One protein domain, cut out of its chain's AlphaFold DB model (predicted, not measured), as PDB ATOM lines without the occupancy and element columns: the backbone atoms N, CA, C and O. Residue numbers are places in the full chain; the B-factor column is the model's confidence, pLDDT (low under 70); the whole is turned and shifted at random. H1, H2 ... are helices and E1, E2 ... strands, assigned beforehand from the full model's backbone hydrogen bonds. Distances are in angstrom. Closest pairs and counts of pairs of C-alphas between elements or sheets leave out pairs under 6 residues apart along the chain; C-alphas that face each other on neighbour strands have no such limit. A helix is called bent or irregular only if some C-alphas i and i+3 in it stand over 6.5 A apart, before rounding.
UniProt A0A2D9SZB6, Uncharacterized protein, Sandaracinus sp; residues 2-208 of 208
ATOM      1  N   ILE A   2     250.651 263.249 335.070       55.91
ATOM      2  CA  ILE A   2     250.423 264.473 335.875       55.91
ATOM      3  C   ILE A   2     249.996 265.689 335.017       55.91
ATOM      4  O   ILE A   2     249.135 266.459 335.430       55.91
ATOM      5  N   GLN A   3     250.499 265.825 333.782       52.09
ATOM      6  CA  GLN A   3     250.148 266.949 332.893       52.09
ATOM      7  C   GLN A   3     248.672 266.960 332.450       52.09
ATOM      8  O   GLN A   3     248.064 268.024 332.389       52.09
ATOM      9  N   GLY A   4     248.059 265.792 332.214       53.66
ATOM     10  CA  GLY A   4     246.638 265.703 331.848       53.66
ATOM     11  C   GLY A   4     245.695 266.126 332.982       53.66
ATOM     12  O   GLY A   4     244.695 266.795 332.736       53.66
ATOM     13  N   ALA A   5     246.050 265.811 334.232       65.62
ATOM     14  CA  ALA A   5     245.291 266.230 335.410       65.62
ATOM     15  C   ALA A   5     245.380 267.749 335.649       65.62
ATOM     16  O   ALA A   5     244.380 268.372 335.994       65.62
ATOM     17  N   ILE A   6     246.549 268.356 335.406       69.31
ATOM     18  CA  ILE A   6     246.751 269.810 335.532       69.31
ATOM     19  C   ILE A   6     245.937 270.569 334.476       69.31
ATOM     20  O   ILE A   6     245.241 271.525 334.812       69.31
ATOM     21  N   ILE A   7     245.959 270.124 333.214       65.88
ATOM     22  CA  ILE A   7     245.164 270.743 332.140       65.88
ATOM     23  C   ILE A   7     243.663 270.608 332.438       65.88
ATOM     24  O   ILE A   7     242.927 271.587 332.328       65.88
ATOM     25  N   GLY A   8     243.215 269.430 332.888       60.53
ATOM     26  CA  GLY A   8     241.828 269.212 333.307       60.53
ATOM     27  C   GLY A   8     241.395 270.118 334.466       60.53
ATOM     28  O   GLY A   8     240.296 270.673 334.430       60.53
ATOM     29  N   LEU A   9     242.268 270.329 335.458       73.06
ATOM     30  CA  LEU A   9     242.017 271.230 336.586       73.06
ATOM     31  C   LEU A   9     241.880 272.689 336.128       73.06
ATOM     32  O   LEU A   9     240.937 273.367 336.531       73.06
ATOM     33  N   ILE A  10     242.781 273.160 335.259       75.88
ATOM     34  CA  ILE A  10     242.751 274.532 334.731       75.88
ATOM     35  C   ILE A  10     241.470 274.763 333.926       75.88
ATOM     36  O   ILE A  10     240.747 275.719 334.195       75.88
ATOM     37  N   VAL A  11     241.137 273.870 332.989       70.75
ATOM     38  CA  VAL A  11     239.905 273.981 332.187       70.75
ATOM     39  C   VAL A  11     238.661 273.937 333.081       70.75
ATOM     40  O   VAL A  11     237.729 274.716 332.877       70.75
ATOM     41  N   GLY A  12     238.660 273.085 334.112       72.50
ATOM     42  CA  GLY A  12     237.595 273.027 335.112       72.50
ATOM     43  C   GLY A  12     237.412 274.352 335.857       72.50
ATOM     44  O   GLY A  12     236.296 274.869 335.915       72.50
ATOM     45  N   LEU A  13     238.498 274.943 336.364       77.31
ATOM     46  CA  LEU A  13     238.472 276.238 337.053       77.31
ATOM     47  C   LEU A  13     238.000 277.371 336.135       77.31
ATOM     48  O   LEU A  13     237.176 278.187 336.545       77.31
ATOM     49  N   VAL A  14     238.461 277.391 334.880       78.88
ATOM     50  CA  VAL A  14     238.031 278.376 333.875       78.88
ATOM     51  C   VAL A  14     236.531 278.249 333.599       78.88
ATOM     52  O   VAL A  14     235.820 279.253 333.615       78.88
ATOM     53  N   MET A  15     236.016 277.030 333.411       78.69
ATOM     54  CA  MET A  15     234.580 276.814 333.198       78.69
ATOM     55  C   MET A  15     233.736 277.220 334.411       78.69
ATOM     56  O   MET A  15     232.670 277.813 334.233       78.69
ATOM     57  N   VAL A  16     234.207 276.948 335.632       77.94
ATOM     58  CA  VAL A  16     233.550 277.418 336.863       77.94
ATOM     59  C   VAL A  16     233.532 278.947 336.909       77.94
ATOM     60  O   VAL A  16     232.479 279.528 337.167       77.94
ATOM     61  N   GLY A  17     234.649 279.603 336.581       79.38
ATOM     62  CA  GLY A  17     234.745 281.062 336.515       79.38
ATOM     63  C   GLY A  17     233.780 281.679 335.500       79.38
ATOM     64  O   GLY A  17     233.034 282.598 335.838       79.38
ATOM     65  N   ILE A  18     233.721 281.137 334.278       84.19
ATOM     66  CA  ILE A  18     232.792 281.602 333.235       84.19
ATOM     67  C   ILE A  18     231.340 281.435 333.689       84.19
ATOM     68  O   ILE A  18     230.547 282.372 333.565       84.19
ATOM     69  N   ARG A  19     230.986 280.271 334.252       82.00
ATOM     70  CA  ARG A  19     229.633 280.024 334.770       82.00
ATOM     71  C   ARG A  19     229.274 280.999 335.883       82.00
ATOM     72  O   ARG A  19     228.183 281.556 335.851       82.00
ATOM     73  N   PHE A  20     230.190 281.262 336.809       84.00
ATOM     74  CA  PHE A  20     229.969 282.223 337.886       84.00
ATOM     75  C   PHE A  20     229.709 283.639 337.348       84.00
ATOM     76  O   PHE A  20     228.775 284.311 337.788       84.00
ATOM     77  N   VAL A  21     230.473 284.084 336.345       86.50
ATOM     78  CA  VAL A  21     230.258 285.388 335.694       86.50
ATOM     79  C   VAL A  21     228.906 285.441 334.976       86.50
ATOM     80  O   VAL A  21     228.185 286.431 335.112       86.50
ATOM     81  N   GLN A  22     228.527 284.382 334.254       87.38
ATOM     82  CA  GLN A  22     227.222 284.289 333.589       87.38
ATOM     83  C   GLN A  22     226.068 284.317 334.595       87.38
ATOM     84  O   GLN A  22     225.113 285.065 334.399       87.38
ATOM     85  N   GLN A  23     226.181 283.570 335.694       87.50
ATOM     86  CA  GLN A  23     225.200 283.559 336.779       87.50
ATOM     87  C   GLN A  23     225.083 284.921 337.459       87.50
ATOM     88  O   GLN A  23     223.977 285.390 337.708       87.50
ATOM     89  N   LYS A  24     226.204 285.611 337.693       88.50
ATOM     90  CA  LYS A  24     226.192 286.971 338.239       88.50
ATOM     91  C   LYS A  24     225.526 287.957 337.279       88.50
ATOM     92  O   LYS A  24     224.737 288.784 337.720       88.50
ATOM     93  N   LYS A  25     225.811 287.874 335.973       89.50
ATOM     94  CA  LYS A  25     225.185 288.734 334.954       89.50
ATOM     95  C   LYS A  25     223.681 288.473 334.832       89.50
ATOM     96  O   LYS A  25     222.920 289.434 334.847       89.50
ATOM     97  N   GLY A  26     223.264 287.209 334.757       88.62
ATOM     98  CA  GLY A  26     221.849 286.826 334.739       88.62
ATOM     99  C   GLY A  26     221.129 287.267 336.012       88.62
ATOM    100  O   GLY A  26     220.091 287.912 335.942       88.62
ATOM    101  N   GLY A  27     221.747 287.055 337.177       88.88
ATOM    102  CA  GLY A  27     221.211 287.512 338.458       88.88
ATOM    103  C   GLY A  27     221.018 289.025 338.541       88.88
ATOM    104  O   GLY A  27     219.987 289.479 339.019       88.88
ATOM    105  N   LYS A  28     221.957 289.818 338.009       92.38
ATOM    106  CA  LYS A  28     221.791 291.278 337.910       92.38
ATOM    107  C   LYS A  28     220.587 291.678 337.057       92.38
ATOM    108  O   LYS A  28     219.883 292.616 337.410       92.38
ATOM    109  N   GLN A  29     220.342 290.977 335.949       91.56
ATOM    110  CA  GLN A  29     219.176 291.234 335.095       91.56
ATOM    111  C   GLN A  29     217.871 290.902 335.822       91.56
ATOM    112  O   GLN A  29     216.951 291.714 335.805       91.56
ATOM    113  N   VAL A  30     217.823 289.762 336.517       91.75
ATOM    114  CA  VAL A  30     216.665 289.351 337.324       91.75
ATOM    115  C   VAL A  30     216.395 290.357 338.446       91.75
ATOM    116  O   VAL A  30     215.265 290.805 338.593       91.75
ATOM    117  N   VAL A  31     217.416 290.782 339.200       92.25
ATOM    118  CA  VAL A  31     217.255 291.758 340.295       92.25
ATOM    119  C   VAL A  31     216.859 293.141 339.774       92.25
ATOM    120  O   VAL A  31     215.996 293.788 340.363       92.25
ATOM    121  N   ALA A  32     217.443 293.598 338.664       91.50
ATOM    122  CA  ALA A  32     217.047 294.857 338.039       91.50
ATOM    123  C   ALA A  32     215.576 294.830 337.588       91.50
ATOM    124  O   ALA A  32     214.860 295.802 337.810       91.50
ATOM    125  N   ALA A  33     215.120 293.714 337.012       90.12
ATOM    126  CA  ALA A  33     213.724 293.519 336.629       90.12
ATOM    127  C   ALA A  33     212.794 293.385 337.849       90.12
ATOM    128  O   ALA A  33     211.703 293.947 337.854       90.12
ATOM    129  N   LEU A  34     213.247 292.738 338.928       88.62
ATOM    130  CA  LEU A  34     212.509 292.642 340.192       88.62
ATOM    131  C   LEU A  34     212.235 294.024 340.801       88.62
ATOM    132  O   LEU A  34     211.139 294.268 341.297       88.62
ATOM    133  N   LYS A  35     213.198 294.951 340.713       87.44
ATOM    134  CA  LYS A  35     213.028 296.343 341.168       87.44
ATOM    135  C   LYS A  35     211.997 297.131 340.352       87.44
ATOM    136  O   LYS A  35     211.450 298.099 340.870       87.44
ATOM    137  N   GLN A  36     211.745 296.747 339.101       84.12
ATOM    138  CA  GLN A  36     210.747 297.391 338.236       84.12
ATOM    139  C   GLN A  36     209.316 296.913 338.540       84.12
ATOM    140  O   GLN A  36     208.360 297.610 338.209       84.12
ATOM    141  N   GLY A  37     209.172 295.770 339.223       75.00
ATOM    142  CA  GLY A  37     207.887 295.177 339.591       75.00
ATOM    143  C   GLY A  37     207.186 294.445 338.438       75.00
ATOM    144  O   GLY A  37     207.571 294.534 337.273       75.00
ATOM    145  N   GLY A  38     206.133 293.692 338.773       74.75
ATOM    146  CA  GLY A  38     205.316 292.963 337.796       74.75
ATOM    147  C   GLY A  38     205.996 291.715 337.193       74.75
ATOM    148  O   GLY A  38     206.910 291.157 337.804       74.75
ATOM    149  N   PRO A  39     205.560 291.249 336.004       85.06
ATOM    150  CA  PRO A  39     206.042 290.005 335.386       85.06
ATOM    151  C   PRO A  39     207.475 290.089 334.827       85.06
ATOM    152  O   PRO A  39     208.042 289.072 334.430       85.06
ATOM    153  N   ALA A  40     208.097 291.273 334.822       87.19
ATOM    154  CA  ALA A  40     209.409 291.502 334.213       87.19
ATOM    155  C   ALA A  40     210.522 290.619 334.810       87.19
ATOM    156  O   ALA A  40     211.423 290.180 334.094       87.19
ATOM    157  N   ALA A  41     210.469 290.332 336.116       88.44
ATOM    158  CA  ALA A  41     211.453 289.470 336.774       88.44
ATOM    159  C   ALA A  41     211.410 288.032 336.233       88.44
ATOM    160  O   ALA A  41     212.456 287.417 336.000       88.44
ATOM    161  N   ARG A  42     210.201 287.535 335.949       91.56
ATOM    162  CA  ARG A  42     209.980 286.223 335.347       91.56
ATOM    163  C   ARG A  42     210.493 286.162 333.919       91.56
ATOM    164  O   ARG A  42     211.227 285.241 333.573       91.56
ATOM    165  N   GLU A  43     210.169 287.164 333.106       91.69
ATOM    166  CA  GLU A  43     210.645 287.251 331.721       91.69
ATOM    167  C   GLU A  43     212.178 287.308 331.652       91.69
ATOM    168  O   GLU A  43     212.798 286.610 330.845       91.69
ATOM    169  N   ALA A  44     212.807 288.077 332.548       92.19
ATOM    170  CA  ALA A  44     214.261 288.127 332.671       92.19
ATOM    171  C   ALA A  44     214.846 286.759 333.058       92.19
ATOM    172  O   ALA A  44     215.862 286.339 332.493       92.19
ATOM    173  N   LEU A  45     214.202 286.039 333.984       93.25
ATOM    174  CA  LEU A  45     214.621 284.693 334.363       93.25
ATOM    175  C   LEU A  45     214.477 283.702 333.202       93.25
ATOM    176  O   LEU A  45     215.408 282.941 332.948       93.25
ATOM    177  N   ASP A  46     213.362 283.718 332.477       93.50
ATOM    178  CA  ASP A  46     213.111 282.827 331.339       93.50
ATOM    179  C   ASP A  46     214.067 283.106 330.164       93.50
ATOM    180  O   ASP A  46     214.508 282.174 329.482       93.50
ATOM    181  N   GLY A  47     214.455 284.372 329.967       90.19
ATOM    182  CA  GLY A  47     215.495 284.773 329.017       90.19
ATOM    183  C   GLY A  47     216.900 284.316 329.423       90.19
ATOM    184  O   GLY A  47     217.708 283.960 328.563       90.19
ATOM    185  N   TYR A  48     217.192 284.284 330.726       89.94
ATOM    186  CA  TYR A  48     218.476 283.840 331.271       89.94
ATOM    187  C   TYR A  48     218.602 282.305 331.323       89.94
ATOM    188  O   TYR A  48     219.558 281.732 330.791       89.94
ATOM    189  N   VAL A  49     217.642 281.623 331.947       91.12
ATOM    190  CA  VAL A  49     217.566 280.162 332.045       91.12
ATOM    191  C   VAL A  49     216.152 279.726 331.707       91.12
ATOM    192  O   VAL A  49     215.253 279.845 332.531       91.12
ATOM    193  N   LYS A  50     215.969 279.146 330.521       90.38
ATOM    194  CA  LYS A  50     214.660 278.656 330.077       90.38
ATOM    195  C   LYS A  50     214.100 277.569 331.009       90.38
ATOM    196  O   LYS A  50     214.881 276.724 331.467       90.38
ATOM    197  N   PRO A  51     212.771 277.527 331.222       88.94
ATOM    198  CA  PRO A  51     212.120 276.400 331.878       88.94
ATOM    199  C   PRO A  51     212.397 275.102 331.120       88.94
ATOM    200  O   PRO A  51     212.561 275.087 329.896       88.94
ATOM    201  N   VAL A  52     212.438 273.996 331.857       86.00
ATOM    202  CA  VAL A  52     212.563 272.654 331.288       86.00
ATOM    203  C   VAL A  52     211.468 271.782 331.876       86.00
ATOM    204  O   VAL A  52     211.302 271.729 333.089       86.00
ATOM    205  N   GLN A  53     210.762 271.073 331.000       82.75
ATOM    206  CA  GLN A  53     209.876 269.971 331.360       82.75
ATOM    207  C   GLN A  53     210.454 268.675 330.779       82.75
ATOM    208  O   GLN A  53     211.020 268.675 329.680       82.75
ATOM    209  N   GLY A  54     210.345 267.574 331.521       86.75
ATOM    210  CA  GLY A  54     210.879 266.271 331.137       86.75
ATOM    211  C   GLY A  54     212.376 266.109 331.421       86.75
ATOM    212  O   GLY A  54     212.887 266.560 332.447       86.75
ATOM    213  N   LYS A  55     213.086 265.408 330.529       90.00
ATOM    214  CA  LYS A  55     214.452 264.924 330.788       90.00
ATOM    215  C   LYS A  55     215.478 266.052 330.916       90.00
ATOM    216  O   LYS A  55     215.782 266.758 329.953       90.00
ATOM    217  N   VAL A  56     216.101 266.146 332.088       88.12
ATOM    218  CA  VAL A  56     217.180 267.091 332.381       88.12
ATOM    219  C   VAL A  56     218.545 266.428 332.201       88.12
ATOM    220  O   VAL A  56     218.850 265.395 332.799       88.12
ATOM    221  N   SER A  57     219.417 267.056 331.407       85.75
ATOM    222  CA  SER A  57     220.819 266.648 331.304       85.75
ATOM    223  C   SER A  57     221.652 267.220 332.454       85.75
ATOM    224  O   SER A  57     221.437 268.349 332.900       85.75
ATOM    225  N   ALA A  58     222.684 266.488 332.884       82.25
ATOM    226  CA  ALA A  58     223.608 266.951 333.926       82.25
ATOM    227  C   ALA A  58     224.277 268.300 333.581       82.25
ATOM    228  O   ALA A  58     224.587 269.091 334.467       82.25
ATOM    229  N   GLN A  59     224.444 268.607 332.289       83.81
ATOM    230  CA  GLN A  59     225.006 269.880 331.831       83.81
ATOM    231  C   GLN A  59     224.141 271.090 332.215       83.81
ATOM    232  O   GLN A  59     224.700 272.157 332.486       83.81
ATOM    233  N   LYS A  60     222.809 270.919 332.263       87.75
ATOM    234  CA  LYS A  60     221.833 271.969 332.601       87.75
ATOM    235  C   LYS A  60     221.579 272.111 334.102       87.75
ATOM    236  O   LYS A  60     220.992 273.110 334.506       87.75
ATOM    237  N   LEU A  61     222.045 271.159 334.918       90.00
ATOM    238  CA  LEU A  61     221.770 271.102 336.356       90.00
ATOM    239  C   LEU A  61     222.063 272.430 337.067       90.00
ATOM    240  O   LEU A  61     221.180 272.964 337.721       90.00
ATOM    241  N   LEU A  62     223.265 272.997 336.906       89.38
ATOM    242  CA  LEU A  62     223.632 274.232 337.619       89.38
ATOM    243  C   LEU A  62     222.758 275.432 337.231       89.38
ATOM    244  O   LEU A  62     222.472 276.270 338.079       89.38
ATOM    245  N   ASN A  63     222.330 275.513 335.970       91.88
ATOM    246  CA  ASN A  63     221.452 276.591 335.518       91.88
ATOM    247  C   ASN A  63     220.052 276.428 336.118       91.88
ATOM    248  O   ASN A  63     219.464 277.404 336.564       91.88
ATOM    249  N   LEU A  64     219.538 275.198 336.172       94.12
ATOM    250  CA  LEU A  64     218.226 274.917 336.752       94.12
ATOM    251  C   LEU A  64     218.211 275.061 338.281       94.12
ATOM    252  O   LEU A  64     217.233 275.560 338.824       94.12
ATOM    253  N   LEU A  65     219.307 274.722 338.970       95.06
ATOM    254  CA  LEU A  65     219.465 275.018 340.399       95.06
ATOM    255  C   LEU A  65     219.378 276.528 340.667       95.06
ATOM    256  O   LEU A  65     218.680 276.945 341.589       95.06
ATOM    257  N   GLU A  66     220.043 277.344 339.842       94.56
ATOM    258  CA  GLU A  66     219.927 278.805 339.922       94.56
ATOM    259  C   GLU A  66     218.523 279.299 339.576       94.56
ATOM    260  O   GLU A  66     218.013 280.186 340.252       94.56
ATOM    261  N   ARG A  67     217.866 278.710 338.571       95.94
ATOM    262  CA  ARG A  67     216.485 279.053 338.217       95.94
ATOM    263  C   ARG A  67     215.534 278.843 339.388       95.94
ATOM    264  O   ARG A  67     214.798 279.756 339.739       95.94
ATOM    265  N   TYR A  68     215.579 277.673 340.017       96.94
ATOM    266  CA  TYR A  68     214.710 277.355 341.152       96.94
ATOM    267  C   TYR A  68     214.974 278.267 342.349       96.94
ATOM    268  O   TYR A  68     214.040 278.698 343.022       96.94
ATOM    269  N   ALA A  69     216.238 278.615 342.583       96.88
ATOM    270  CA  ALA A  69     216.603 279.590 343.596       96.88
ATOM    271  C   ALA A  69     216.054 280.996 343.284       96.88
ATOM    272  O   ALA A  69     215.511 281.648 344.171       96.88
ATOM    273  N   TRP A  70     216.124 281.456 342.029       96.38
ATOM    274  CA  TRP A  70     215.511 282.727 341.632       96.38
ATOM    275  C   TRP A  70     213.995 282.716 341.787       96.38
ATOM    276  O   TRP A  70     213.449 283.673 342.323       96.38
ATOM    277  N   MET A  71     213.319 281.637 341.388       95.81
ATOM    278  CA  MET A  71     211.870 281.501 341.572       95.81
ATOM    279  C   MET A  71     211.474 281.608 343.047       95.81
ATOM    280  O   MET A  71     210.527 282.323 343.364       95.81
ATOM    281  N   ALA A  72     212.241 280.995 343.954       95.75
ATOM    282  CA  ALA A  72     212.039 281.161 345.393       95.75
ATOM    283  C   ALA A  72     212.231 282.622 345.841       95.75
ATOM    284  O   ALA A  72     211.364 283.180 346.505       95.75
ATOM    285  N   ILE A  73     213.318 283.279 345.418       94.75
ATOM    286  CA  ILE A  73     213.599 284.687 345.762       94.75
ATOM    287  C   ILE A  73     212.503 285.636 345.255       94.75
ATOM    288  O   ILE A  73     212.186 286.607 345.941       94.75
ATOM    289  N   MET A  74     211.937 285.369 344.074       93.44
ATOM    290  CA  MET A  74     210.848 286.149 343.473       93.44
ATOM    291  C   MET A  74     209.476 285.861 344.104       93.44
ATOM    292  O   MET A  74     208.532 286.602 343.845       93.44
ATOM    293  N   GLY A  75     209.351 284.812 344.924       92.06
ATOM    294  CA  GLY A  75     208.078 284.386 345.508       92.06
ATOM    295  C   GLY A  75     207.192 283.560 344.567       92.06
ATOM    296  O   GLY A  75     206.010 283.380 344.844       92.06
ATOM    297  N   GLU A  76     207.736 283.023 343.471       93.00
ATOM    298  CA  GLU A  76     207.012 282.174 342.512       93.00
ATOM    299  C   GLU A  76     206.897 280.718 342.999       93.00
ATOM    300  O   GLU A  76     207.338 279.773 342.339       93.00
ATOM    301  N   HIS A  77     206.331 280.527 344.191       94.25
ATOM    302  CA  HIS A  77     206.302 279.230 344.869       94.25
ATOM    303  C   HIS A  77     205.499 278.167 344.102       94.25
ATOM    304  O   HIS A  77     205.979 277.045 343.944       94.25
ATOM    305  N   ASP A  78     204.329 278.514 343.561       92.88
ATOM    306  CA  ASP A  78     203.484 277.560 342.827       92.88
ATOM    307  C   ASP A  78     204.150 277.092 341.529       92.88
ATOM    308  O   ASP A  78     204.194 275.896 341.228       92.88
ATOM    309  N   ALA A  79     204.755 278.025 340.789       93.62
ATOM    310  CA  ALA A  79     205.519 277.700 339.592       93.62
ATOM    311  C   ALA A  79     206.745 276.840 339.936       93.62
ATOM    312  O   ALA A  79     207.095 275.936 339.179       93.62
ATOM    313  N   LEU A  80     207.393 277.086 341.082       95.12
ATOM    314  CA  LEU A  80     208.540 276.302 341.537       95.12
ATOM    315  C   LEU A  80     208.132 274.856 341.833       95.12
ATOM    316  O   LEU A  80     208.815 273.925 341.400       95.12
ATOM    317  N   VAL A  81     207.001 274.662 342.515       94.12
ATOM    318  CA  VAL A  81     206.426 273.333 342.755       94.12
ATOM    319  C   VAL A  81     206.147 272.638 341.422       94.12
ATOM    320  O   VAL A  81     206.660 271.540 341.199       94.12
ATOM    321  N   GLN A  82     205.428 273.299 340.512       93.44
ATOM    322  CA  GLN A  82     205.069 272.738 339.208       93.44
ATOM    323  C   GLN A  82     206.304 272.343 338.382       93.44
ATOM    324  O   GLN A  82     206.370 271.229 337.858       93.44
ATOM    325  N   GLU A  83     207.306 273.221 338.281       94.12
ATOM    326  CA  GLU A  83     208.531 272.924 337.536       94.12
ATOM    327  C   GLU A  83     209.324 271.781 338.183       94.12
ATOM    328  O   GLU A  83     209.848 270.933 337.463       94.12
ATOM    329  N   SER A  84     209.385 271.708 339.517       93.81
ATOM    330  CA  SER A  84     210.124 270.655 340.235       93.81
ATOM    331  C   SER A  84     209.486 269.264 340.149       93.81
ATOM    332  O   SER A  84     210.177 268.249 340.288       93.81
ATOM    333  N   GLN A  85     208.177 269.198 339.907       91.00
ATOM    334  CA  GLN A  85     207.443 267.949 339.700       91.00
ATOM    335  C   GLN A  85     207.513 267.474 338.243       91.00
ATOM    336  O   GLN A  85     207.449 266.277 337.983       91.00
ATOM    337  N   GLY A  86     207.678 268.401 337.295       89.31
ATOM    338  CA  GLY A  86     207.706 268.111 335.860       89.31
ATOM    339  C   GLY A  86     209.049 267.623 335.306       89.31
ATOM    340  O   GLY A  86     209.156 267.419 334.096       89.31
ATOM    341  N   ILE A  87     210.083 267.470 336.139       92.19
ATOM    342  CA  ILE A  87     211.418 267.031 335.702       92.19
ATOM    343  C   ILE A  87     211.598 265.514 335.782       92.19
ATOM    344  O   ILE A  87     211.138 264.848 336.706       92.19
ATOM    345  N   ASP A  88     212.360 264.988 334.830       91.25
ATOM    346  CA  ASP A  88     212.765 263.585 334.748       91.25
ATOM    347  C   ASP A  88     214.273 263.485 334.436       91.25
ATOM    348  O   ASP A  88     214.915 264.464 334.041       91.25
ATOM    349  N   GLY A  89     214.870 262.307 334.600       88.81
ATOM    350  CA  GLY A  89     216.250 262.025 334.216       88.81
ATOM    351  C   GLY A  89     217.013 261.206 335.248       88.81
ATOM    352  O   GLY A  89     216.466 260.366 335.955       88.81
ATOM    353  N   GLN A  90     218.326 261.431 335.319       91.12
ATOM    354  CA  GLN A  90     219.170 260.731 336.286       91.12
ATOM    355  C   GLN A  90     218.742 261.082 337.713       91.12
ATOM    356  O   GLN A  90     218.624 262.262 338.046       91.12
ATOM    357  N   LEU A  91     218.610 260.069 338.574       92.75
ATOM    358  CA  LEU A  91     218.166 260.231 339.961       92.75
ATOM    359  C   LEU A  91     218.954 261.322 340.710       92.75
ATOM    360  O   LEU A  91     218.359 262.151 341.389       92.75
ATOM    361  N   ASN A  92     220.275 261.394 340.516       92.69
ATOM    362  CA  ASN A  92     221.129 262.428 341.116       92.69
ATOM    363  C   ASN A  92     220.792 263.856 340.665       92.69
ATOM    364  O   ASN A  92     220.933 264.794 341.446       92.69
ATOM    365  N   VAL A  93     220.385 264.035 339.409       93.00
ATOM    366  CA  VAL A  93     220.006 265.342 338.854       93.00
ATOM    367  C   VAL A  93     218.648 265.752 339.409       93.00
ATOM    368  O   VAL A  93     218.522 266.844 339.958       93.00
ATOM    369  N   VAL A  94     217.664 264.851 339.330       94.62
ATOM    370  CA  VAL A  94     216.302 265.091 339.826       94.62
ATOM    371  C   VAL A  94     216.315 265.375 341.329       94.62
ATOM    372  O   VAL A  94     215.758 266.378 341.758       94.62
ATOM    373  N   THR A  95     217.045 264.578 342.114       96.25
ATOM    374  CA  THR A  95     217.170 264.756 343.572       96.25
ATOM    375  C   THR A  95     217.710 266.137 343.931       96.25
ATOM    376  O   THR A  95     217.159 266.801 344.801       96.25
ATOM    377  N   GLN A  96     218.777 266.598 343.268       95.94
ATOM    378  CA  GLN A  96     219.358 267.911 343.563       95.94
ATOM    379  C   GLN A  96     218.397 269.054 343.224       95.94
ATOM    380  O   GLN A  96     218.311 270.016 343.983       95.94
ATOM    381  N   LEU A  97     217.665 268.946 342.112       96.69
ATOM    382  CA  LEU A  97     216.678 269.945 341.706       96.69
ATOM    383  C   LEU A  97     215.473 269.975 342.652       96.69
ATOM    384  O   LEU A  97     215.090 271.047 343.110       96.69
ATOM    385  N   GLN A  98     214.924 268.815 343.007       97.00
ATOM    386  CA  GLN A  98     213.803 268.713 343.944       97.00
ATOM    387  C   GLN A  98     214.194 269.174 345.352       97.00
ATOM    388  O   GLN A  98     213.463 269.946 345.968       97.00
ATOM    389  N   ALA A  99     215.382 268.799 345.833       97.44
ATOM    390  CA  ALA A  99     215.900 269.290 347.106       97.44
ATOM    391  C   ALA A  99     216.100 270.815 347.087       97.44
ATOM    392  O   ALA A  99     215.759 271.487 348.055       97.44
ATOM    393  N   GLN A 100     216.606 271.381 345.985       97.31
ATOM    394  CA  GLN A 100     216.748 272.832 345.838       97.31
ATOM    395  C   GLN A 100     215.394 273.548 345.820       97.31
ATOM    396  O   GLN A 100     215.282 274.610 346.425       97.31
ATOM    397  N   ALA A 101     214.380 272.980 345.163       97.38
ATOM    398  CA  ALA A 101     213.028 273.529 345.171       97.38
ATOM    399  C   ALA A 101     212.441 273.532 346.588       97.38
ATOM    400  O   ALA A 101     211.997 274.575 347.060       97.38
ATOM    401  N   ALA A 102     212.539 272.408 347.307       97.38
ATOM    402  CA  ALA A 102     212.072 272.307 348.686       97.38
ATOM    403  C   ALA A 102     212.791 273.297 349.614       97.38
ATOM    404  O   ALA A 102     212.150 274.005 350.382       97.38
ATOM    405  N   VAL A 103     214.119 273.410 349.505       97.56
ATOM    406  CA  VAL A 103     214.911 274.402 350.251       97.56
ATOM    407  C   VAL A 103     214.521 275.831 349.878       97.56
ATOM    408  O   VAL A 103     214.495 276.692 350.750       97.56
ATOM    409  N   GLY A 104     214.200 276.086 348.610       97.00
ATOM    410  CA  GLY A 104     213.662 277.363 348.148       97.00
ATOM    411  C   GLY A 104     212.362 277.732 348.850       97.00
ATOM    412  O   GLY A 104     212.266 278.811 349.419       97.00
ATOM    413  N   LEU A 105     211.403 276.811 348.896       97.06
ATOM    414  CA  LEU A 105     210.137 277.008 349.607       97.06
ATOM    415  C   LEU A 105     210.383 277.202 351.113       97.06
ATOM    416  O   LEU A 105     209.959 278.199 351.697       97.06
ATOM    417  N   LEU A 106     211.189 276.330 351.727       97.06
ATOM    418  CA  LEU A 106     211.549 276.387 353.147       97.06
ATOM    419  C   LEU A 106     212.427 277.593 353.523       97.06
ATOM    420  O   LEU A 106     212.581 277.899 354.704       97.06
ATOM    421  N   ALA A 107     212.991 278.323 352.561       96.06
ATOM    422  CA  ALA A 107     213.649 279.604 352.814       96.06
ATOM    423  C   ALA A 107     212.647 280.754 353.022       96.06
ATOM    424  O   ALA A 107     213.042 281.803 353.526       96.06
ATOM    425  N   HIS A 108     211.371 280.557 352.674       90.44
ATOM    426  CA  HIS A 108     210.341 281.600 352.673       90.44
ATOM    427  C   HIS A 108     209.087 281.239 353.486       90.44
ATOM    428  O   HIS A 108     208.471 282.129 354.069       90.44
ATOM    429  N   ARG A 109     208.724 279.955 353.581       89.75
ATOM    430  CA  ARG A 109     207.544 279.471 354.319       89.75
ATOM    431  C   ARG A 109     207.834 278.185 355.091       89.75
ATOM    432  O   ARG A 109     208.828 277.516 354.833       89.75
ATOM    433  N   THR A 110     207.024 277.865 356.096       86.12
ATOM    434  CA  THR A 110     207.131 276.590 356.831       86.12
ATOM    435  C   THR A 110     205.807 275.861 356.726       86.12
ATOM    436  O   THR A 110     204.950 275.985 357.595       86.12
ATOM    437  N   GLU A 111     205.634 275.126 355.634       89.50
ATOM    438  CA  GLU A 111     204.480 274.257 355.435       89.50
ATOM    439  C   GLU A 111     204.888 272.801 355.672       89.50
ATOM    440  O   GLU A 111     205.950 272.358 355.227       89.50
ATOM    441  N   ALA A 112     204.023 272.028 356.338       89.38
ATOM    442  CA  ALA A 112     204.261 270.600 356.566       89.38
ATOM    443  C   ALA A 112     204.485 269.838 355.245       89.38
ATOM    444  O   ALA A 112     205.287 268.905 355.196       89.38
ATOM    445  N   GLY A 113     203.829 270.277 354.164       91.06
ATOM    446  CA  GLY A 113     204.012 269.733 352.819       91.06
ATOM    447  C   GLY A 113     205.434 269.906 352.275       91.06
ATOM    448  O   GLY A 113     205.975 268.961 351.709       91.06
ATOM    449  N   ASP A 114     206.078 271.053 352.502       94.50
ATOM    450  CA  ASP A 114     207.441 271.309 352.014       94.50
ATOM    451  C   ASP A 114     208.489 270.489 352.785       94.50
ATOM    452  O   ASP A 114     209.445 269.970 352.201       94.50
ATOM    453  N   LEU A 115     208.287 270.327 354.099       95.56
ATOM    454  CA  LEU A 115     209.116 269.463 354.943       95.56
ATOM    455  C   LEU A 115     208.984 267.996 354.522       95.56
ATOM    456  O   LEU A 115     209.990 267.307 354.333       95.56
ATOM    457  N   ALA A 116     207.747 267.527 354.327       96.25
ATOM    458  CA  ALA A 116     207.474 266.178 353.843       96.25
ATOM    459  C   ALA A 116     208.060 265.950 352.443       96.25
ATOM    460  O   ALA A 116     208.626 264.886 352.182       96.25
ATOM    461  N   PHE A 117     207.996 266.955 351.565       95.62
ATOM    462  CA  PHE A 117     208.604 266.894 350.243       95.62
ATOM    463  C   PHE A 117     210.122 266.702 350.334       95.62
ATOM    464  O   PHE A 117     210.631 265.722 349.787       95.62
ATOM    465  N   LEU A 118     210.846 267.540 351.086       97.38
ATOM    466  CA  LEU A 118     212.299 267.386 351.242       97.38
ATOM    467  C   LEU A 118     212.674 266.031 351.855       97.38
ATOM    468  O   LEU A 118     213.614 265.381 351.391       97.38
ATOM    469  N   ARG A 119     211.910 265.575 352.854       97.88
ATOM    470  CA  ARG A 119     212.095 264.250 353.451       97.88
ATOM    471  C   ARG A 119     211.920 263.134 352.429       97.88
ATOM    472  O   ARG A 119     212.783 262.267 352.335       97.88
ATOM    473  N   SER A 120     210.863 263.184 351.621       97.25
ATOM    474  CA  SER A 120     210.613 262.176 350.585       97.25
ATOM    475  C   SER A 120     211.738 262.119 349.545       97.25
ATOM    476  O   SER A 120     212.128 261.036 349.114       97.25
ATOM    477  N   VAL A 121     212.327 263.270 349.197       97.19
ATOM    478  CA  VAL A 121     213.476 263.362 348.285       97.19
ATOM    479  C   VAL A 121     214.725 262.733 348.911       97.19
ATOM    480  O   VAL A 121     215.429 261.977 348.239       97.19
ATOM    481  N   ALA A 122     214.994 263.009 350.194       97.25
ATOM    482  CA  ALA A 122     216.114 262.421 350.931       97.25
ATOM    483  C   ALA A 122     215.975 260.899 351.071       97.25
ATOM    484  O   ALA A 122     216.919 260.154 350.808       97.25
ATOM    485  N   ASP A 123     214.781 260.432 351.426       97.50
ATOM    486  CA  ASP A 123     214.499 259.010 351.586       97.50
ATOM    487  C   ASP A 123     214.602 258.287 350.236       97.50
ATOM    488  O   ASP A 123     215.237 257.235 350.151       97.50
ATOM    489  N   ARG A 124     214.089 258.876 349.151       96.00
ATOM    490  CA  ARG A 124     214.188 258.294 347.808       96.00
ATOM    491  C   ARG A 124     215.634 258.088 347.359       96.00
ATOM    492  O   ARG A 124     215.973 256.991 346.919       96.00
ATOM    493  N   ILE A 125     216.501 259.102 347.465       96.06
ATOM    494  CA  ILE A 125     217.903 258.953 347.038       96.06
ATOM    495  C   ILE A 125     218.658 257.947 347.914       96.06
ATOM    496  O   ILE A 125     219.550 257.260 347.416       96.06
ATOM    497  N   ASP A 126     218.296 257.801 349.188       94.62
ATOM    498  CA  ASP A 126     218.915 256.803 350.057       94.62
ATOM    499  C   ASP A 126     218.557 255.370 349.643       94.62
ATOM    500  O   ASP A 126     219.468 254.539 349.584       94.62
ATOM    501  N   HIS A 127     217.301 255.112 349.262       94.50
ATOM    502  CA  HIS A 127     216.824 253.788 348.835       94.50
ATOM    503  C   HIS A 127     217.185 253.449 347.380       94.50
ATOM    504  O   HIS A 127     217.670 252.356 347.100       94.50
ATOM    505  N   GLU A 128     216.968 254.378 346.447       92.44
ATOM    506  CA  GLU A 128     217.144 254.148 345.003       92.44
ATOM    507  C   GLU A 128     218.562 254.491 344.516       92.44
ATOM    508  O   GLU A 128     219.000 254.049 343.451       92.44
ATOM    509  N   GLY A 129     219.308 255.304 345.268       88.62
ATOM    510  CA  GLY A 129     220.643 255.731 344.868       88.62
ATOM    511  C   GLY A 129     221.679 254.620 345.025       88.62
ATOM    512  O   GLY A 129     221.912 254.114 346.119       88.62
ATOM    513  N   GLY A 130     222.397 254.304 343.948       85.00
ATOM    514  CA  GLY A 130     223.573 253.431 344.016       85.00
ATOM    515  C   GLY A 130     224.776 254.073 344.729       85.00
ATOM    516  O   GLY A 130     224.752 255.250 345.101       85.00
ATOM    517  N   ALA A 131     225.874 253.318 344.853       79.69
ATOM    518  CA  ALA A 131     227.112 253.752 345.521       79.69
ATOM    519  C   ALA A 131     227.696 255.072 344.968       79.69
ATOM    520  O   ALA A 131     228.225 255.888 345.721       79.69
ATOM    521  N   LEU A 132     227.528 255.330 343.665       76.38
ATOM    522  CA  LEU A 132     228.000 256.549 342.992       76.38
ATOM    523  C   LEU A 132     227.237 257.827 343.398       76.38
ATOM    524  O   LEU A 132     227.640 258.927 343.032       76.38
ATOM    525  N   SER A 133     226.154 257.699 344.167       89.06
ATOM    526  CA  SER A 133     225.299 258.814 344.597       89.06
ATOM    527  C   SER A 133     225.615 259.310 346.010       89.06
ATOM    528  O   SER A 133     224.915 260.183 346.518       89.06
ATOM    529  N   GLY A 134     226.663 258.787 346.660       91.69
ATOM    530  CA  GLY A 134     226.964 259.057 348.072       91.69
ATOM    531  C   GLY A 134     227.077 260.545 348.428       91.69
ATOM    532  O   GLY A 134     226.604 260.965 349.482       91.69
ATOM    533  N   LEU A 135     227.633 261.368 347.530       91.94
ATOM    534  CA  LEU A 135     227.699 262.816 347.746       91.94
ATOM    535  C   LEU A 135     226.309 263.466 347.733       91.94
ATOM    536  O   LEU A 135     226.027 264.295 348.595       91.94
ATOM    537  N   VAL A 136     225.452 263.089 346.779       94.12
ATOM    538  CA  VAL A 136     224.091 263.631 346.660       94.12
ATOM    539  C   VAL A 136     223.245 263.185 347.849       94.12
ATOM    540  O   VAL A 136     222.618 264.032 348.473       94.12
ATOM    541  N   LYS A 137     223.321 261.904 348.241       96.38
ATOM    542  CA  LYS A 137     222.690 261.376 349.463       96.38
ATOM    543  C   LYS A 137     223.042 262.218 350.684       96.38
ATOM    544  O   LYS A 137     222.164 262.779 351.328       96.38
ATOM    545  N   LYS A 138     224.345 262.379 350.948       95.81
ATOM    546  CA  LYS A 138     224.833 263.145 352.100       95.81
ATOM    547  C   LYS A 138     224.337 264.589 352.074       95.81
ATOM    548  O   LYS A 138     223.860 265.084 353.084       95.81
ATOM    549  N   GLN A 139     224.428 265.261 350.926       95.81
ATOM    550  CA  GLN A 139     223.997 266.654 350.804       95.81
ATOM    551  C   GLN A 139     222.488 266.821 350.999       95.81
ATOM    552  O   GLN A 139     222.070 267.755 351.676       95.81
ATOM    553  N   THR A 140     221.681 265.937 350.418       97.56
ATOM    554  CA  THR A 140     220.225 265.969 350.577       97.56
ATOM    555  C   THR A 140     219.824 265.639 352.012       97.56
ATOM    556  O   THR A 140     218.946 266.296 352.563       97.56
ATOM    557  N   ARG A 141     220.513 264.696 352.663       98.00
ATOM    558  CA  ARG A 141     220.272 264.363 354.070       98.00
ATOM    559  C   ARG A 141     220.678 265.493 355.016       98.00
ATOM    560  O   ARG A 141     219.921 265.803 355.924       98.00
ATOM    561  N   ASP A 142     221.807 266.161 354.775       98.12
ATOM    562  CA  ASP A 142     222.215 267.346 355.544       98.12
ATOM    563  C   ASP A 142     221.154 268.462 355.454       98.12
ATOM    564  O   ASP A 142     220.833 269.096 356.458       98.12
ATOM    565  N   LEU A 143     220.570 268.685 354.268       98.31
ATOM    566  CA  LEU A 143     219.464 269.635 354.095       98.31
ATOM    567  C   LEU A 143     218.220 269.225 354.886       98.31
ATOM    568  O   LEU A 143     217.613 270.062 355.546       98.31
ATOM    569  N   GLU A 144     217.847 267.949 354.821       98.06
ATOM    570  CA  GLU A 144     216.690 267.405 355.529       98.06
ATOM    571  C   GLU A 144     216.859 267.499 357.053       98.06
ATOM    572  O   GLU A 144     215.942 267.947 357.734       98.06
ATOM    573  N   ILE A 145     218.047 267.192 357.583       97.88
ATOM    574  CA  ILE A 145     218.380 267.352 359.007       97.88
ATOM    575  C   ILE A 145     218.226 268.813 359.445       97.88
ATOM    576  O   ILE A 145     217.595 269.077 360.467       97.88
ATOM    577  N   VAL A 146     218.751 269.770 358.672       97.88
ATOM    578  CA  VAL A 146     218.587 271.202 358.985       97.88
ATOM    579  C   VAL A 146     217.116 271.620 358.896       97.88
ATOM    580  O   VAL A 146     216.649 272.394 359.726       97.88
ATOM    581  N   ALA A 147     216.359 271.080 357.937       97.56
ATOM    582  CA  ALA A 147     214.942 271.389 357.779       97.56
ATOM    583  C   ALA A 147     214.092 270.898 358.958       97.56
ATOM    584  O   ALA A 147     213.127 271.570 359.311       97.56
ATOM    585  N   ARG A 148     214.462 269.790 359.617       95.19
ATOM    586  CA  ARG A 148     213.761 269.307 360.825       95.19
ATOM    587  C   ARG A 148     213.719 270.347 361.936       95.19
ATOM    588  O   ARG A 148     212.717 270.414 362.642       95.19
ATOM    589  N   ALA A 149     214.747 271.189 362.055       94.56
ATOM    590  CA  ALA A 149     214.777 272.263 363.046       94.56
ATOM    591  C   ALA A 149     213.607 273.249 362.890       94.56
ATOM    592  O   ALA A 149     213.209 273.876 363.868       94.56
ATOM    593  N   LEU A 150     213.022 273.362 361.688       94.62
ATOM    594  CA  LEU A 150     211.852 274.206 361.434       94.62
ATOM    595  C   LEU A 150     210.574 273.696 362.123       94.62
ATOM    596  O   LEU A 150     209.645 274.480 362.297       94.62
ATOM    597  N   ASP A 151     210.534 272.419 362.511       93.62
ATOM    598  CA  ASP A 151     209.418 271.777 363.216       93.62
ATOM    599  C   ASP A 151     209.790 271.458 364.674       93.62
ATOM    600  O   ASP A 151     209.114 271.857 365.620       93.62
ATOM    601  N   THR A 152     210.944 270.821 364.881       93.50
ATOM    602  CA  THR A 152     211.373 270.333 366.202       93.50
ATOM    603  C   THR A 152     212.073 271.386 367.058       93.50
ATOM    604  O   THR A 152     212.284 271.155 368.248       93.50
ATOM    605  N   ARG A 153     212.484 272.518 366.462       93.62
ATOM    606  CA  ARG A 153     213.344 273.548 367.079       93.62
ATOM    607  C   ARG A 153     214.700 273.021 367.562       93.62
ATOM    608  O   ARG A 153     215.378 273.679 368.344       93.62
ATOM    609  N   GLN A 154     215.109 271.841 367.098       94.94
ATOM    610  CA  GLN A 154     216.407 271.245 367.397       94.94
ATOM    611  C   GLN A 154     217.280 271.292 366.151       94.94
ATOM    612  O   GLN A 154     216.942 270.699 365.125       94.94
ATOM    613  N   LEU A 155     218.405 271.997 366.249       95.69
ATOM    614  CA  LEU A 155     219.328 272.191 365.141       95.69
ATOM    615  C   LEU A 155     220.597 271.369 365.337       95.69
ATOM    616  O   LEU A 155     221.254 271.482 366.368       95.69
ATOM    617  N   ASP A 156     220.958 270.589 364.320       97.69
ATOM    618  CA  ASP A 156     222.258 269.922 364.230       97.69
ATOM    619  C   ASP A 156     223.319 270.927 363.728       97.69
ATOM    620  O   ASP A 156     223.258 271.354 362.563       97.69
ATOM    621  N   PRO A 157     224.299 271.321 364.566       96.88
ATOM    622  CA  PRO A 157     225.296 272.319 364.189       96.88
ATOM    623  C   PRO A 157     226.237 271.844 363.078       96.88
ATOM    624  O   PRO A 157     226.697 272.653 362.269       96.88
ATOM    625  N   GLU A 158     226.529 270.544 363.005       97.69
ATOM    626  CA  GLU A 158     227.435 270.017 361.991       97.69
ATOM    627  C   GLU A 158     226.760 269.970 360.622       97.69
ATOM    628  O   GLU A 158     227.365 270.343 359.611       97.69
ATOM    629  N   ALA A 159     225.497 269.536 360.577       97.25
ATOM    630  CA  ALA A 159     224.696 269.579 359.358       97.25
ATOM    631  C   ALA A 159     224.544 271.027 358.870       97.25
ATOM    632  O   ALA A 159     224.790 271.306 357.692       97.25
ATOM    633  N   LEU A 160     224.260 271.967 359.780       97.88
ATOM    634  CA  LEU A 160     224.213 273.397 359.474       97.88
ATOM    635  C   LEU A 160     225.534 273.889 358.867       97.88
ATOM    636  O   LEU A 160     225.527 274.509 357.801       97.88
ATOM    637  N   GLN A 161     226.674 273.590 359.497       97.75
ATOM    638  CA  GLN A 161     227.986 274.018 359.007       97.75
ATOM    639  C   GLN A 161     228.264 273.479 357.597       97.75
ATOM    640  O   GLN A 161     228.757 274.217 356.737       97.75
ATOM    641  N   ARG A 162     227.916 272.215 357.324       97.75
ATOM    642  CA  ARG A 162     228.051 271.618 355.986       97.75
ATOM    643  C   ARG A 162     227.138 272.302 354.971       97.75
ATOM    644  O   ARG A 162     227.602 272.626 353.876       97.75
ATOM    645  N   VAL A 163     225.881 272.580 355.321       97.62
ATOM    646  CA  VAL A 163     224.929 273.288 354.446       97.62
ATOM    647  C   VAL A 163     225.422 274.699 354.113       97.62
ATOM    648  O   VAL A 163     225.457 275.056 352.933       97.62
ATOM    649  N   VAL A 164     225.875 275.468 355.107       97.50
ATOM    650  CA  VAL A 164     226.418 276.827 354.920       97.50
ATOM    651  C   VAL A 164     227.720 276.799 354.111       97.50
ATOM    652  O   VAL A 164     227.893 277.578 353.173       97.50
ATOM    653  N   GLY A 165     228.622 275.858 354.406       95.50
ATOM    654  CA  GLY A 165     229.858 275.670 353.646       95.50
ATOM    655  C   GLY A 165     229.597 275.371 352.167       95.50
ATOM    656  O   GLY A 165     230.282 275.906 351.296       95.50
ATOM    657  N   ARG A 166     228.560 274.577 351.864       93.31
ATOM    658  CA  ARG A 166     228.126 274.313 350.485       93.31
ATOM    659  C   ARG A 166     227.454 275.513 349.839       93.31
ATOM    660  O   ARG A 166     227.743 275.772 348.678       93.31
ATOM    661  N   ALA A 167     226.634 276.271 350.567       94.38
ATOM    662  CA  ALA A 167     226.009 277.489 350.047       94.38
ATOM    663  C   ALA A 167     227.052 278.465 349.475       94.38
ATOM    664  O   ALA A 167     226.857 279.037 348.408       94.38
ATOM    665  N   ARG A 168     228.215 278.585 350.127       91.56
ATOM    666  CA  ARG A 168     229.324 279.445 349.680       91.56
ATOM    667  C   ARG A 168     230.017 278.983 348.391       91.56
ATOM    668  O   ARG A 168     230.769 279.761 347.816       91.56
ATOM    669  N   GLN A 169     229.759 277.756 347.940       88.88
ATOM    670  CA  GLN A 169     230.270 277.182 346.687       88.88
ATOM    671  C   GLN A 169     229.237 277.234 345.548       88.88
ATOM    672  O   GLN A 169     229.522 276.777 344.443       88.88
ATOM    673  N   MET A 170     228.028 277.739 345.813       89.94
ATOM    674  CA  MET A 170     226.954 277.839 344.827       89.94
ATOM    675  C   MET A 170     227.025 279.150 344.041       89.94
ATOM    676  O   MET A 170     227.759 280.076 344.396       89.94
ATOM    677  N   GLY A 171     226.229 279.229 342.972       89.38
ATOM    678  CA  GLY A 171     225.954 280.494 342.305       89.38
ATOM    679  C   GLY A 171     225.177 281.464 343.211       89.38
ATOM    680  O   GLY A 171     224.808 281.119 344.341       89.38
ATOM    681  N   PRO A 172     224.958 282.710 342.755       93.62
ATOM    682  CA  PRO A 172     224.444 283.775 343.604       93.62
ATOM    683  C   PRO A 172     223.069 283.475 344.212       93.62
ATOM    684  O   PRO A 172     222.916 283.618 345.424       93.62
ATOM    685  N   ALA A 173     222.084 283.027 343.425       95.31
ATOM    686  CA  ALA A 173     220.745 282.777 343.952       95.31
ATOM    687  C   ALA A 173     220.721 281.516 344.810       95.31
ATOM    688  O   ALA A 173     220.101 281.515 345.877       95.31
ATOM    689  N   GLY A 174     221.439 280.465 344.397       96.00
ATOM    690  CA  GLY A 174     221.591 279.248 345.190       96.00
ATOM    691  C   GLY A 174     222.177 279.544 346.572       96.00
ATOM    692  O   GLY A 174     221.657 279.065 347.583       96.00
ATOM    693  N   LYS A 175     223.200 280.407 346.627       96.81
ATOM    694  CA  LYS A 175     223.797 280.884 347.876       96.81
ATOM    695  C   LYS A 175     222.798 281.674 348.722       96.81
ATOM    696  O   LYS A 175     222.619 281.328 349.885       96.81
ATOM    697  N   ILE A 176     222.132 282.688 348.158       97.44
ATOM    698  CA  ILE A 176     221.127 283.502 348.873       97.44
ATOM    699  C   ILE A 176     220.046 282.604 349.480       97.44
ATOM    700  O   ILE A 176     219.766 282.684 350.674       97.44
ATOM    701  N   THR A 177     219.482 281.711 348.670       97.44
ATOM    702  CA  THR A 177     218.384 280.824 349.069       97.44
ATOM    703  C   THR A 177     218.804 279.892 350.200       97.44
ATOM    704  O   THR A 177     218.104 279.782 351.205       97.44
ATOM    705  N   ARG A 178     219.980 279.257 350.095       97.44
ATOM    706  CA  ARG A 178     220.478 278.374 351.159       97.44
ATOM    707  C   ARG A 178     220.829 279.115 352.443       97.44
ATOM    708  O   ARG A 178     220.595 278.570 353.516       97.44
ATOM    709  N   LEU A 179     221.387 280.323 352.347       98.31
ATOM    710  CA  LEU A 179     221.665 281.138 353.527       98.31
ATOM    711  C   LEU A 179     220.365 281.558 354.217       98.31
ATOM    712  O   LEU A 179     220.272 281.405 355.425       98.31
ATOM    713  N   ARG A 180     219.332 281.966 353.465       98.00
ATOM    714  CA  ARG A 180     217.999 282.270 354.016       98.00
ATOM    715  C   ARG A 180     217.345 281.059 354.679       98.00
ATOM    716  O   ARG A 180     216.833 281.176 355.786       98.00
ATOM    717  N   PHE A 181     217.419 279.887 354.053       98.31
ATOM    718  CA  PHE A 181     216.974 278.632 354.663       98.31
ATOM    719  C   PHE A 181     217.702 278.345 355.987       98.31
ATOM    720  O   PHE A 181     217.057 278.094 357.005       98.31
ATOM    721  N   ALA A 182     219.034 278.448 356.002       98.00
ATOM    722  CA  ALA A 182     219.837 278.254 357.207       98.00
ATOM    723  C   ALA A 182     219.513 279.293 358.295       98.00
ATOM    724  O   ALA A 182     219.389 278.932 359.462       98.00
ATOM    725  N   THR A 183     219.314 280.557 357.913       98.19
ATOM    726  CA  THR A 183     218.867 281.634 358.804       98.19
ATOM    727  C   THR A 183     217.573 281.256 359.513       98.19
ATOM    728  O   THR A 183     217.512 281.309 360.738       98.19
ATOM    729  N   ARG A 184     216.566 280.787 358.765       97.06
ATOM    730  CA  ARG A 184     215.281 280.375 359.345       97.06
ATOM    731  C   ARG A 184     215.412 279.182 360.285       97.06
ATOM    732  O   ARG A 184     214.778 279.172 361.335       97.06
ATOM    733  N   ALA A 185     216.239 278.196 359.937       97.25
ATOM    734  CA  ALA A 185     216.485 277.041 360.801       97.25
ATOM    735  C   ALA A 185     217.158 277.443 362.129       97.25
ATOM    736  O   ALA A 185     216.753 276.966 363.187       97.25
ATOM    737  N   VAL A 186     218.137 278.356 362.084       97.94
ATOM    738  CA  VAL A 186     218.802 278.904 363.279       97.94
ATOM    739  C   VAL A 186     217.826 279.701 364.144       97.94
ATOM    740  O   VAL A 186     217.769 279.482 365.352       97.94
ATOM    741  N   GLU A 187     217.022 280.573 363.536       97.00
ATOM    742  CA  GLU A 187     216.031 281.385 364.253       97.00
ATOM    743  C   GLU A 187     214.952 280.530 364.913       97.00
ATOM    744  O   GLU A 187     214.590 280.774 366.063       97.00
ATOM    745  N   MET A 188     214.472 279.488 364.228       95.88
ATOM    746  CA  MET A 188     213.474 278.579 364.795       95.88
ATOM    747  C   MET A 188     214.023 277.770 365.979       95.88
ATOM    748  O   MET A 188     213.283 277.458 366.912       95.88
ATOM    749  N   ALA A 189     215.326 277.483 365.982       96.44
ATOM    750  CA  ALA A 189     216.023 276.866 367.108       96.44
ATOM    751  C   ALA A 189     216.407 277.863 368.225       96.44
ATOM    752  O   ALA A 189     217.040 277.470 369.203       96.44
ATOM    753  N   GLY A 190     216.039 279.146 368.101       96.81
ATOM    754  CA  GLY A 190     216.322 280.187 369.095       96.81
ATOM    755  C   GLY A 190     217.751 280.745 369.059       96.81
ATOM    756  O   GLY A 190     218.177 281.380 370.021       96.81
ATOM    757  N   GLY A 191     218.502 280.501 367.981       96.25
ATOM    758  CA  GLY A 191     219.859 281.017 367.793       96.25
ATOM    759  C   GLY A 191     219.914 282.383 367.099       96.25
ATOM    760  O   GLY A 191     218.938 282.841 366.505       96.25
ATOM    761  N   ASP A 192     221.092 283.014 367.125       96.88
ATOM    762  CA  ASP A 192     221.370 284.227 366.346       96.88
ATOM    763  C   ASP A 192     221.826 283.876 364.920       96.88
ATOM    764  O   ASP A 192     222.867 283.251 364.709       96.88
ATOM    765  N   ALA A 193     221.044 284.312 363.932       96.88
ATOM    766  CA  ALA A 193     221.306 284.119 362.509       96.88
ATOM    767  C   ALA A 193     221.727 285.406 361.774       96.88
ATOM    768  O   ALA A 193     221.760 285.422 360.537       96.88
ATOM    769  N   SER A 194     222.038 286.482 362.507       97.69
ATOM    770  CA  SER A 194     222.336 287.818 361.974       97.69
ATOM    771  C   SER A 194     223.392 287.803 360.866       97.69
ATOM    772  O   SER A 194     223.178 288.383 359.801       97.69
ATOM    773  N   GLN A 195     224.491 287.070 361.062       97.38
ATOM    774  CA  GLN A 195     225.571 286.960 360.076       97.38
ATOM    775  C   GLN A 195     225.127 286.278 358.777       97.38
ATOM    776  O   GLN A 195     225.480 286.731 357.688       97.38
ATOM    777  N   LEU A 196     224.337 285.202 358.870       97.69
ATOM    778  CA  LEU A 196     223.833 284.478 357.697       97.69
ATOM    779  C   LEU A 196     222.872 285.355 356.889       97.69
ATOM    780  O   LEU A 196     222.964 285.413 355.661       97.69
ATOM    781  N   ARG A 197     221.996 286.080 357.596       97.75
ATOM    782  CA  ARG A 197     221.060 287.034 357.002       97.75
ATOM    783  C   ARG A 197     221.809 288.165 356.301       97.75
ATOM    784  O   ARG A 197     221.575 288.412 355.122       97.75
ATOM    785  N   GLN A 198     222.771 288.783 356.987       97.81
ATOM    786  CA  GLN A 198     223.596 289.851 356.428       97.81
ATOM    787  C   GLN A 198     224.369 289.383 355.188       97.81
ATOM    788  O   GLN A 198     224.432 290.112 354.202       97.81
ATOM    789  N   GLU A 199     224.929 288.168 355.197       97.25
ATOM    790  CA  GLU A 199     225.634 287.605 354.039       97.25
ATOM    791  C   GLU A 199     224.688 287.417 352.836       97.25
ATOM    792  O   GLU A 199     225.059 287.743 351.704       97.25
ATOM    793  N   ALA A 200     223.462 286.931 353.066       97.19
ATOM    794  CA  ALA A 200     222.455 286.767 352.018       97.19
ATOM    795  C   ALA A 200     221.992 288.117 351.444       97.19
ATOM    796  O   ALA A 200     221.943 288.287 350.223       97.19
ATOM    797  N   ASP A 201     221.697 289.083 352.312       96.81
ATOM    798  CA  ASP A 201     221.178 290.392 351.920       96.81
ATOM    799  C   ASP A 201     222.248 291.252 351.243       96.81
ATOM    800  O   ASP A 201     221.972 291.881 350.223       96.81
ATOM    801  N   ALA A 202     223.494 291.218 351.728       96.62
ATOM    802  CA  ALA A 202     224.617 291.894 351.079       96.62
ATOM    803  C   ALA A 202     224.874 291.335 349.673       96.62
ATOM    804  O   ALA A 202     225.145 292.090 348.734       96.62
ATOM    805  N   LEU A 203     224.756 290.013 349.500       95.31
ATOM    806  CA  LEU A 203     224.890 289.394 348.188       95.31
ATOM    807  C   LEU A 203     223.755 289.821 347.253       95.31
ATOM    808  O   LEU A 203     224.044 290.225 346.127       95.31
ATOM    809  N   LEU A 204     222.501 289.786 347.711       94.25
ATOM    810  CA  LEU A 204     221.356 290.243 346.920       94.25
ATOM    811  C   LEU A 204     221.488 291.725 346.539       94.25
ATOM    812  O   LEU A 204     221.293 292.076 345.377       94.25
ATOM    813  N   ALA A 205     221.898 292.579 347.481       93.56
ATOM    814  CA  ALA A 205     222.138 293.998 347.238       93.56
ATOM    815  C   ALA A 205     223.246 294.230 346.202       93.56
ATOM    816  O   ALA A 205     223.103 295.091 345.346       93.56
ATOM    817  N   SER A 206     224.315 293.424 346.205       93.94
ATOM    818  CA  SER A 206     225.419 293.542 345.233       93.94
ATOM    819  C   SER A 206     225.037 293.204 343.778       93.94
ATOM    820  O   SER A 206     225.832 293.417 342.850       93.94
ATOM    821  N   LEU A 207     223.850 292.623 343.574       90.12
ATOM    822  CA  LEU A 207     223.290 292.296 342.264       90.12
ATOM    823  C   LEU A 207     222.340 293.384 341.736       90.12
ATOM    824  O   LEU A 207     221.992 293.336 340.559       90.12
ATOM    825  N   GLY A 208     221.928 294.343 342.568       78.56
ATOM    826  CA  GLY A 208     221.028 295.439 342.199       78.56
ATOM    827  C   GLY A 208     221.709 296.795 342.213       78.56
ATOM    828  O   GLY A 208     221.030 297.732 341.742       78.56
TER     829      GLY A 208
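This is residues 2 to 208 of the 208 residues of an uncharacterized protein of Sandaracinus sp (UniProt A0A2D9SZB6). A helical body is built round H5, with H3, H4, H6 and H7 roughly along it; H9 crosses H3, H5 and H7 steeply, with H8 and H10 beside it. The long H1 packs on H2, H3 and H9 with residues 23 to 34, while its residues 2 to 15 stick out. E1 and E2 make a tiny parallel sheet. The printed part has 207 residues, with ten named helices and two strands in the order H1 H2 E1 H3 H4 E2 H5 H6 H7 H8 H9 H10. It is mostly helix and compact, with a radius of gyration of the C-alphas of 16.8 A and spans of 47 by 46 by 34 A.

Begin at E1, residues 54 to 56, and E2, residues 87 to 89: they are parallel, and N 56 and O 88 are within hydrogen-bond range at 2.8 A. Between them in the chain come H3, residues 58 to 74, and H4, residues 77 to 85, a hairpin; E1, H3, H4 and E2 form a strand-helix-strand unit, parallel strands joined through helices, with a right-handed crossover. Look next at H5, residues 91 to 106, which touches H3 at a shallow tilt of 10 degrees, the closest C-alphas being Ala 72 and Gly 104, 5.0 A apart. H5, H6, residues 112 to 128, and H7, residues 131 to 152, form an up and down bundle, each helix running against the one before. The hub is H9, residues 172 to 188, touching six helices; with residues 172 to 177 alone it touches H3 at a steep tilt of 55 degrees, closest at C-alphas Ala 69 and Ala 173, 5.2 A. H9 forms hairpins with H8, residues 157 to 167, and H10, residues 194 to 205. H1, residues 2 to 36, and H2, residues 40 to 48, form a hairpin, closest at C-alphas Ala 33 and Ala 41, 4.6 A. Every O i to N i+4 pair is within hydrogen-bond range except in H1 (30 of 31), H3 (11 of 13) and H7 (13 of 18).

Find C-alpha 2 at (250.423, 264.473, 335.875); from there H1 runs 51.6 A to C-alpha 36. H7 spans 30.8 A, with a kink of 31 degrees near residue 138. H3 and H7 are irregular: C-alphas 59 and 62 are 7.4 A apart, C-alphas 132 and 135 7.9 A. H10 ends at C-alpha 205, (222.138, 293.998, 347.238).

The C-alphas farthest apart are Ile 2 and Gly 38, 53.4 A. The printed part has no cut, and its links are tight. Its mean pLDDT is 91.3; residues 2 to 8 are under 70.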